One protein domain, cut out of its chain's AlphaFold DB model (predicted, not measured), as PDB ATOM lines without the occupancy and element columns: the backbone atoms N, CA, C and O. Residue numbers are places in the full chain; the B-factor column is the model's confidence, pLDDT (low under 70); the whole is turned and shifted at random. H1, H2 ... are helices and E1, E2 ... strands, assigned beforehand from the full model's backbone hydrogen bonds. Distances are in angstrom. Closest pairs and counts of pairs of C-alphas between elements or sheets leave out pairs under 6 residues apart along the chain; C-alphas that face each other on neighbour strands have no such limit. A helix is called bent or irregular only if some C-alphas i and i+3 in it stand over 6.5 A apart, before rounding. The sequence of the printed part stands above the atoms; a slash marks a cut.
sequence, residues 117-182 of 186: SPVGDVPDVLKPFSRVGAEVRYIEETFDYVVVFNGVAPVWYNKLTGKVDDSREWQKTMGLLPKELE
ATOM      1  N   SER A 117      44.913 -26.087 122.711       96.44
ATOM      2  CA  SER A 117      45.174 -26.495 124.094       96.44
ATOM      3  C   SER A 117      43.898 -27.002 124.769       96.44
ATOM      4  O   SER A 117      42.837 -26.417 124.535       96.44
ATOM      5  N   PRO A 118      43.952 -28.049 125.616       95.44
ATOM      6  CA  PRO A 118      42.793 -28.501 126.381       95.44
ATOM      7  C   PRO A 118      42.204 -27.377 127.234       95.44
ATOM      8  O   PRO A 118      42.940 -26.557 127.786       95.44
ATOM      9  N   VAL A 119      40.879 -27.352 127.377       94.69
ATOM     10  CA  VAL A 119      40.190 -26.352 128.206       94.69
ATOM     11  C   VAL A 119      39.707 -26.953 129.519       94.69
ATOM     12  O   VAL A 119      39.235 -28.085 129.560       94.69
ATOM     13  N   GLY A 120      39.811 -26.177 130.601       89.06
ATOM     14  CA  GLY A 120      39.250 -26.554 131.902       89.06
ATOM     15  C   GLY A 120      37.750 -26.271 132.019       89.06
ATOM     16  O   GLY A 120      37.043 -27.010 132.698       89.06
ATOM     17  N   ASP A 121      37.262 -25.228 131.340       93.19
ATOM     18  CA  ASP A 121      35.846 -24.858 131.299       93.19
ATOM     19  C   ASP A 121      35.334 -24.905 129.856       93.19
ATOM     20  O   ASP A 121      35.806 -24.176 128.979       93.19
ATOM     21  N   VAL A 122      34.401 -25.822 129.603       95.44
ATOM     22  CA  VAL A 122      33.838 -26.078 128.276       95.44
ATOM     23  C   VAL A 122      32.619 -25.174 128.070       95.44
ATOM     24  O   VAL A 122      31.698 -25.232 128.890       95.44
ATOM     25  N   PRO A 123      32.547 -24.399 126.967       95.31
ATOM     26  CA  PRO A 123      31.366 -23.602 126.638       95.31
ATOM     27  C   PRO A 123      30.080 -24.436 126.650       95.31
ATOM     28  O   PRO A 123      30.089 -25.573 126.182       95.31
ATOM     29  N   ASP A 124      28.966 -23.869 127.124       95.06
ATOM     30  CA  ASP A 124      27.689 -24.594 127.269       95.06
ATOM     31  C   ASP A 124      27.242 -25.297 125.981       95.06
ATOM     32  O   ASP A 124      26.857 -26.465 126.023       95.06
ATOM     33  N   VAL A 125      27.400 -24.617 124.842       94.94
ATOM     34  CA  VAL A 125      27.109 -25.124 123.490       94.94
ATOM     35  C   VAL A 125      27.916 -26.385 123.130       94.94
ATOM     36  O   VAL A 125      27.487 -27.213 122.340       94.94
ATOM     37  N   LEU A 126      29.082 -26.598 123.752       96.56
ATOM     38  CA  LEU A 126      29.944 -27.759 123.499       96.56
ATOM     39  C   LEU A 126      29.867 -28.838 124.591       96.56
ATOM     40  O   LEU A 126      30.409 -29.933 124.414       96.56
ATOM     41  N   LYS A 127      29.181 -28.579 125.714       95.69
ATOM     42  CA  LYS A 127      29.033 -29.553 126.811       95.69
ATOM     43  C   LYS A 127      28.425 -30.891 126.372       95.69
ATOM     44  O   LYS A 127      28.901 -31.910 126.879       95.69
ATOM     45  N   PRO A 128      27.433 -30.954 125.457       95.62
ATOM     46  CA  PRO A 128      26.912 -32.230 124.965       95.62
ATOM     47  C   PRO A 128      28.001 -33.147 124.390       95.62
ATOM     48  O   PRO A 128      28.009 -34.340 124.681       95.62
ATOM     49  N   PHE A 129      28.974 -32.586 123.666       95.81
ATOM     50  CA  PHE A 129      30.099 -33.339 123.108       95.81
ATOM     51  C   PHE A 129      31.074 -33.813 124.188       95.81
ATOM     52  O   PHE A 129      31.498 -34.967 124.189       95.81
ATOM     53  N   SER A 130      31.400 -32.950 125.152       94.44
ATOM     54  CA  SER A 130      32.295 -33.330 126.251       94.44
ATOM     55  C   SER A 130      31.720 -34.478 127.095       94.44
ATOM     56  O   SER A 130      32.450 -35.389 127.482       94.44
ATOM     57  N   ARG A 131      30.394 -34.510 127.302       94.56
ATOM     58  CA  ARG A 131      29.697 -35.571 128.058       94.56
ATOM     59  C   ARG A 131      29.814 -36.963 127.438       94.56
ATOM     60  O   ARG A 131      29.719 -37.942 128.171       94.56
ATOM     61  N   VAL A 132      30.020 -37.060 126.125       94.69
ATOM     62  CA  VAL A 132      30.233 -38.347 125.440       94.69
ATOM     63  C   VAL A 132      31.714 -38.712 125.304       94.69
ATOM     64  O   VAL A 132      32.041 -39.692 124.644       94.69
ATOM     65  N   GLY A 133      32.613 -37.945 125.929       93.62
ATOM     66  CA  GLY A 133      34.051 -38.209 125.935       93.62
ATOM     67  C   GLY A 133      34.845 -37.474 124.854       93.62
ATOM     68  O   GLY A 133      36.002 -37.818 124.632       93.62
ATOM     69  N   ALA A 134      34.261 -36.475 124.181       96.19
ATOM     70  CA  ALA A 134      35.028 -35.627 123.271       96.19
ATOM     71  C   ALA A 134      35.927 -34.655 124.040       96.19
ATOM     72  O   ALA A 134      35.517 -34.042 125.028       96.19
ATOM     73  N   GLU A 135      37.147 -34.486 123.549       96.75
ATOM     74  CA  GLU A 135      38.061 -33.459 124.024       96.75
ATOM     75  C   GLU A 135      37.649 -32.113 123.421       96.75
ATOM     76  O   GLU A 135      37.333 -32.030 122.234       96.75
ATOM     77  N   VAL A 136      37.668 -31.046 124.217       97.88
ATOM     78  CA  VAL A 136      37.492 -29.684 123.708       97.88
ATOM     79  C   VAL A 136      38.818 -28.956 123.845       97.88
ATOM     80  O   VAL A 136      39.396 -28.892 124.931       97.88
ATOM     81  N   ARG A 137      39.300 -28.410 122.730       97.94
ATOM     82  CA  ARG A 137      40.524 -27.610 122.669       97.94
ATOM     83  C   ARG A 137      40.197 -26.172 122.313       97.94
ATOM     84  O   ARG A 137      39.204 -25.923 121.638       97.94
ATOM     85  N   TYR A 138      41.041 -25.242 122.732       98.31
ATOM     86  CA  TYR A 138      40.970 -23.834 122.364       98.31
ATOM     87  C   TYR A 138      42.208 -23.420 121.574       98.31
ATOM     88  O   TYR A 138      43.330 -23.748 121.960       98.31
ATOM     89  N   ILE A 139      41.990 -22.706 120.471       97.81
ATOM     90  CA  ILE A 139      43.024 -22.135 119.606       97.81
ATOM     91  C   ILE A 139      42.921 -20.614 119.729       97.81
ATOM     92  O   ILE A 139      41.950 -20.003 119.274       97.81
ATOM     93  N   GLU A 140      43.918 -20.007 120.367       96.44
ATOM     94  CA  GLU A 140      43.913 -18.585 120.715       96.44
ATOM     95  C   GLU A 140      43.932 -17.695 119.466       96.44
ATOM     96  O   GLU A 140      43.164 -16.742 119.357       96.44
ATOM     97  N   GLU A 141      44.727 -18.052 118.459       96.06
ATOM     98  CA  GLU A 141      44.972 -17.239 117.264       96.06
ATOM     99  C   GLU A 141      43.767 -17.123 116.318       96.06
ATOM    100  O   GLU A 141      43.762 -16.275 115.411       96.06
ATOM    101  N   THR A 142      42.771 -17.994 116.473       95.56
ATOM    102  CA  THR A 142      41.488 -17.922 115.759       95.56
ATOM    103  C   THR A 142      40.302 -17.729 116.701       95.56
ATOM    104  O   THR A 142      39.180 -17.541 116.235       95.56
ATOM    105  N   PHE A 143      40.549 -17.693 118.015       96.88
ATOM    106  CA  PHE A 143      39.538 -17.645 119.069       96.88
ATOM    107  C   PHE A 143      38.488 -18.757 118.949       96.88
ATOM    108  O   PHE A 143      37.319 -18.547 119.278       96.88
ATOM    109  N   ASP A 144      38.894 -19.932 118.476       98.06
ATOM    110  CA  ASP A 144      37.993 -21.059 118.272       98.06
ATOM    111  C   ASP A 144      38.149 -22.104 119.371       98.06
ATOM    112  O   ASP A 144      39.257 -22.489 119.740       98.06
ATOM    113  N   TYR A 145      37.019 -22.618 119.836       98.31
ATOM    114  CA  TYR A 145      36.950 -23.923 120.465       98.31
ATOM    115  C   TYR A 145      36.708 -24.979 119.390       98.31
ATOM    116  O   TYR A 145      35.906 -24.774 118.479       98.31
ATOM    117  N   VAL A 146      37.364 -26.123 119.509       98.12
ATOM    118  CA  VAL A 146      37.193 -27.259 118.606       98.12
ATOM    119  C   VAL A 146      36.925 -28.518 119.417       98.12
ATOM    120  O   VAL A 146      37.636 -28.826 120.373       98.12
ATOM    121  N   VAL A 147      35.868 -29.234 119.043       97.69
ATOM    122  CA  VAL A 147      35.562 -30.564 119.575       97.69
ATOM    123  C   VAL A 147      36.428 -31.570 118.832       97.69
ATOM    124  O   VAL A 147      36.477 -31.507 117.611       97.69
ATOM    125  N   VAL A 148      37.075 -32.505 119.526       97.50
ATOM    126  CA  VAL A 148      37.896 -33.570 118.936       97.50
ATOM    127  C   VAL A 148      37.525 -34.915 119.563       97.50
ATOM    128  O   VAL A 148      37.575 -35.089 120.777       97.50
ATOM    129  N   PHE A 149      37.176 -35.896 118.732       96.94
ATOM    130  CA  PHE A 149      36.877 -37.266 119.148       96.94
ATOM    131  C   PHE A 149      37.545 -38.246 118.184       96.94
ATOM    132  O   PHE A 149      37.286 -38.206 116.983       96.94
ATOM    133  N   ASN A 150      38.429 -39.115 118.686       94.06
ATOM    134  CA  ASN A 150      39.175 -40.089 117.873       94.06
ATOM    135  C   ASN A 150      39.849 -39.478 116.622       94.06
ATOM    136  O   ASN A 150      39.838 -40.066 115.540       94.06
ATOM    137  N   GLY A 151      40.421 -38.276 116.759       92.69
ATOM    138  CA  GLY A 151      41.091 -37.563 115.662       92.69
ATOM    139  C   GLY A 151      40.153 -36.897 114.646       92.69
ATOM    140  O   GLY A 151      40.621 -36.416 113.617       92.69
ATOM    141  N   VAL A 152      38.846 -36.856 114.919       97.06
ATOM    142  CA  VAL A 152      37.837 -36.168 114.105       97.06
ATOM    143  C   VAL A 152      37.328 -34.952 114.863       97.06
ATOM    144  O   VAL A 152      36.967 -35.052 116.032       97.06
ATOM    145  N   ALA A 153      37.295 -33.810 114.189       97.75
ATOM    146  CA  ALA A 153      36.819 -32.541 114.697       97.75
ATOM    147  C   ALA A 153      35.467 -32.173 114.065       97.75
ATOM    148  O   ALA A 153      35.433 -31.582 112.980       97.75
ATOM    149  N   PRO A 154      34.340 -32.576 114.676       96.44
ATOM    150  CA  PRO A 154      33.014 -32.370 114.098       96.44
ATOM    151  C   PRO A 154      32.526 -30.924 114.156       96.44
ATOM    152  O   PRO A 154      31.736 -30.525 113.304       96.44
ATOM    153  N   VAL A 155      32.961 -30.159 115.160       97.31
ATOM    154  CA  VAL A 155      32.397 -28.846 115.476       97.31
ATOM    155  C   VAL A 155      33.503 -27.863 115.828       97.31
ATOM    156  O   VAL A 155      34.370 -28.157 116.656       97.31
ATOM    157  N   TRP A 156      33.417 -26.682 115.224       97.81
ATOM    158  CA  TRP A 156      34.190 -25.498 115.579       97.81
ATOM    159  C   TRP A 156      33.243 -24.426 116.111       97.81
ATOM    160  O   TRP A 156      32.214 -24.146 115.500       97.81
ATOM    161  N   TYR A 157      33.590 -23.807 117.231       97.88
ATOM    162  CA  TYR A 157      32.825 -22.725 117.838       97.88
ATOM    163  C   TYR A 157      33.718 -21.510 118.043       97.88
ATOM    164  O   TYR A 157      34.660 -21.540 118.833       97.88
ATOM    165  N   ASN A 158      33.411 -20.420 117.351       97.31
ATOM    166  CA  ASN A 158      34.176 -19.194 117.476       97.31
ATOM    167  C   ASN A 158      33.685 -18.369 118.671       97.31
ATOM    168  O   ASN A 158      32.559 -17.869 118.673       97.31
ATOM    169  N   LYS A 159      34.555 -18.161 119.663       96.19
ATOM    170  CA  LYS A 159      34.235 -17.451 120.910       96.19
ATOM    171  C   LYS A 159      33.797 -16.003 120.683       96.19
ATOM    172  O   LYS A 159      32.973 -15.500 121.437       96.19
ATOM    173  N   LEU A 160      34.371 -15.322 119.690       95.25
ATOM    174  CA  LEU A 160      34.120 -13.895 119.461       95.25
ATOM    175  C   LEU A 160      32.806 -13.648 118.721       95.25
ATOM    176  O   LEU A 160      32.098 -12.694 119.023       95.25
ATOM    177  N   THR A 161      32.491 -14.495 117.744       94.31
ATOM    178  CA  THR A 161      31.297 -14.332 116.900       94.31
ATOM    179  C   THR A 161      30.106 -15.154 117.380       94.31
ATOM    180  O   THR A 161      28.993 -14.939 116.912       94.31
ATOM    181  N   GLY A 162      30.326 -16.122 118.272       94.75
ATOM    182  CA  GLY A 162      29.315 -17.098 118.675       94.75
ATOM    183  C   GLY A 162      28.952 -18.101 117.573       94.75
ATOM    184  O   GLY A 162      28.038 -18.901 117.756       94.75
ATOM    185  N   LYS A 163      29.639 -18.067 116.423       95.06
ATOM    186  CA  LYS A 163      29.338 -18.927 115.278       95.06
ATOM    187  C   LYS A 163      29.749 -20.370 115.565       95.06
ATOM    188  O   LYS A 163      30.890 -20.622 115.948       95.06
ATOM    189  N   VAL A 164      28.835 -21.300 115.295       96.00
ATOM    190  CA  VAL A 164      29.089 -22.743 115.284       96.00
ATOM    191  C   VAL A 164      29.183 -23.211 113.832       96.00
ATOM    192  O   VAL A 164      28.251 -23.026 113.050       96.00
ATOM    193  N   ASP A 165      30.315 -23.800 113.463       96.12
ATOM    194  CA  ASP A 165      30.510 -24.494 112.194       96.12
ATOM    195  C   ASP A 165      30.484 -26.008 112.455       96.12
ATOM    196  O   ASP A 165      31.414 -26.568 113.041       96.12
ATOM    197  N   ASP A 166      29.399 -26.657 112.028       95.62
ATOM    198  CA  ASP A 166      29.163 -28.095 112.183       95.62
ATOM    199  C   ASP A 166      29.426 -28.832 110.860       95.62
ATOM    200  O   ASP A 166      28.803 -28.555 109.832       95.62
ATOM    201  N   SER A 167      30.352 -29.787 110.898       96.50
ATOM    202  CA  SER A 167      30.802 -30.564 109.740       96.50
ATOM    203  C   SER A 167      30.347 -32.021 109.769       96.50
ATOM    204  O   SER A 167      30.752 -32.820 108.915       96.50
ATOM    205  N   ARG A 168      29.479 -32.389 110.716       95.88
ATOM    206  CA  ARG A 168      29.058 -33.778 110.935       95.88
ATOM    207  C   ARG A 168      28.300 -34.368 109.764       95.88
ATOM    208  O   ARG A 168      28.512 -35.536 109.460       95.88
ATOM    209  N   GLU A 169      27.471 -33.592 109.067       95.25
ATOM    210  CA  GLU A 169      26.768 -34.069 107.865       95.25
ATOM    211  C   GLU A 169      27.764 -34.595 106.817       95.25
ATOM    212  O   GLU A 169      27.622 -35.700 106.277       95.25
ATOM    213  N   TRP A 170      28.818 -33.821 106.568       95.88
ATOM    214  CA  TRP A 170      29.849 -34.134 105.586       95.88
ATOM    215  C   TRP A 170      30.712 -35.314 106.029       95.88
ATOM    216  O   TRP A 170      30.928 -36.253 105.262       95.88
ATOM    217  N   GLN A 171      31.134 -35.314 107.293       97.25
ATOM    218  CA  GLN A 171      31.911 -36.403 107.882       97.25
ATOM    219  C   GLN A 171      31.117 -37.714 107.921       97.25
ATOM    220  O   GLN A 171      31.671 -38.765 107.604       97.25
ATOM    221  N   LYS A 172      29.816 -37.667 108.233       96.50
ATOM    222  CA  LYS A 172      28.918 -38.830 108.204       96.50
ATOM    223  C   LYS A 172      28.800 -39.392 106.795       96.50
ATOM    224  O   LYS A 172      28.978 -40.590 106.594       96.50
ATOM    225  N   THR A 173      28.576 -38.524 105.809       95.06
ATOM    226  CA  THR A 173      28.486 -38.915 104.393       95.06
ATOM    227  C   THR A 173      29.780 -39.569 103.893       95.06
ATOM    228  O   THR A 173      29.745 -40.466 103.053       95.06
ATOM    229  N   MET A 174      30.926 -39.151 104.432       96.06
ATOM    230  CA  MET A 174      32.246 -39.709 104.130       96.06
ATOM    231  C   MET A 174      32.598 -40.969 104.941       96.06
ATOM    232  O   MET A 174      33.663 -41.543 104.721       96.06
ATOM    233  N   GLY A 175      31.746 -41.395 105.882       96.00
ATOM    234  CA  GLY A 175      32.039 -42.504 106.795       96.00
ATOM    235  C   GLY A 175      33.179 -42.207 107.779       96.00
ATOM    236  O   GLY A 175      33.857 -43.127 108.224       96.00
ATOM    237  N   LEU A 176      33.425 -40.927 108.072       96.81
ATOM    238  CA  LEU A 176      34.482 -40.453 108.968       96.81
ATOM    239  C   LEU A 176      33.960 -40.105 110.365       96.81
ATOM    240  O   LEU A 176      34.751 -40.060 111.298       96.81
ATOM    241  N   LEU A 177      32.661 -39.828 110.512       96.88
ATOM    242  CA  LEU A 177      32.080 -39.425 111.791       96.88
ATOM    243  C   LEU A 177      32.015 -40.621 112.765       96.88
ATOM    244  O   LEU A 177      31.430 -41.647 112.412       96.88
ATOM    245  N   PRO A 178      32.567 -40.506 113.989       95.00
ATOM    246  CA  PRO A 178      32.357 -41.487 115.052       95.00
ATOM    247  C   PRO A 178      30.871 -41.638 115.399       95.00
ATOM    248  O   PRO A 178      30.150 -40.642 115.493       95.00
ATOM    249  N   LYS A 179      30.411 -42.875 115.617       93.50
ATOM    250  CA  LYS A 179      28.986 -43.178 115.848       93.50
ATOM    251  C   LYS A 179      28.434 -42.497 117.096       93.50
ATOM    252  O   LYS A 179      27.270 -42.123 117.125       93.50
ATOM    253  N   GLU A 180      29.273 -42.317 118.108       93.81
ATOM    254  CA  GLU A 180      28.957 -41.665 119.380       93.81
ATOM    255  C   GLU A 180      28.556 -40.198 119.200       93.81
ATOM    256  O   GLU A 180      27.861 -39.636 120.040       93.81
ATOM    257  N   LEU A 181      28.987 -39.579 118.098       92.38
ATOM    258  CA  LEU A 181      28.687 -38.190 117.767       92.38
ATOM    259  C   LEU A 181      27.444 -38.042 116.878       92.38
ATOM    260  O   LEU A 181      27.008 -36.916 116.607       92.38
ATOM    261  N   GLU A 182      26.866 -39.155 116.417       89.38
ATOM    262  CA  GLU A 182      25.612 -39.152 115.674       89.38
ATOM    263  C   GLU A 182      24.444 -38.841 116.620       89.38
ATOM    264  O   GLU A 182      24.175 -39.581 117.560       89.38
TER     265      GLU A 182
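AT A GLANCE: This is residues 117 to 182 of the 186 residues of an uncharacterized protein of Pyrodictium delaneyi (UniProt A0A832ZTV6). A twisted sheet of four antiparallel strands, E1 to E4, zigzags from edge to edge, with the short helix H1 over one of its faces, running along the strands. A second short helix, H2, continues from the end of E4 and lies off the sheet at one end of the domain, followed by a last stretch with no named element. The printed part has 66 residues, with named elements in the order H1, E1, E2, E3, E4, H2; the sheet's order is E1, E2, E3, E4. The class is mixed, helices and strands, with 31 residues in named elements, under half. The whole is compact, with a radius of gyration of the C-alphas of 11.4 A and spans of 30 by 21 by 18 A.

IN THESE COORDINATES: H1 is residues 124 to 131, 11.2 A from first to last C-alpha, beginning at C-alpha 124 at (27.689, -24.594, 127.269). It is irregular: C-alphas 125 and 128 are 7.3 A apart. E1 is residues 135 to 139, 13.1 A long, and E2 is residues 144 to 148, 12.5 A long. E3 is residues 155 to 158, 10.0 A, and E4 residues 164 to 166, 6.2 A. H2 is residues 168 to 173, 8.3 A, ending at C-alpha 173 at (28.486, -38.915, 104.393).

HOW THE PARTS SIT: The strands form a meander, each the antiparallel neighbour of the one before, and their lines turn by 54 degrees from edge to edge. E1 and E2 are a hairpin at 152 degrees, with N 137 and O 146 2.9 A apart, within hydrogen-bond range. E2 and E3 are a hairpin at 164 degrees, with N 145 and O 157 at 2.8 A. E3 and E4 are a hairpin at 163 degrees, with N 165 and O 156 at 2.8 A. Residues 117 to 118 pair antiparallel with residues 137 to 138 of E1, an edge strand. H1 is on the sheet at a height of 9.0 A, over E2, along the strands at 16 degrees to E2 on the local plane. The closest C-alphas of H1 and E2 are those of Phe 129 and Val 147, 7.1 A apart. H2 is not on the sheet; H1 and H2 are apart. In H2 every O i to N i+4 pair is within hydrogen-bond range; in H1, 2 of 4 are.

THE WHOLE: The two C-alphas farthest apart are those of Gly 120 and Thr 173, at 32.0 A. The printed part has no cut. No link is long; E2 to E3 is short and the others are tight. The mean pLDDT of the printed part is 95.8, and no printed residue is under 70.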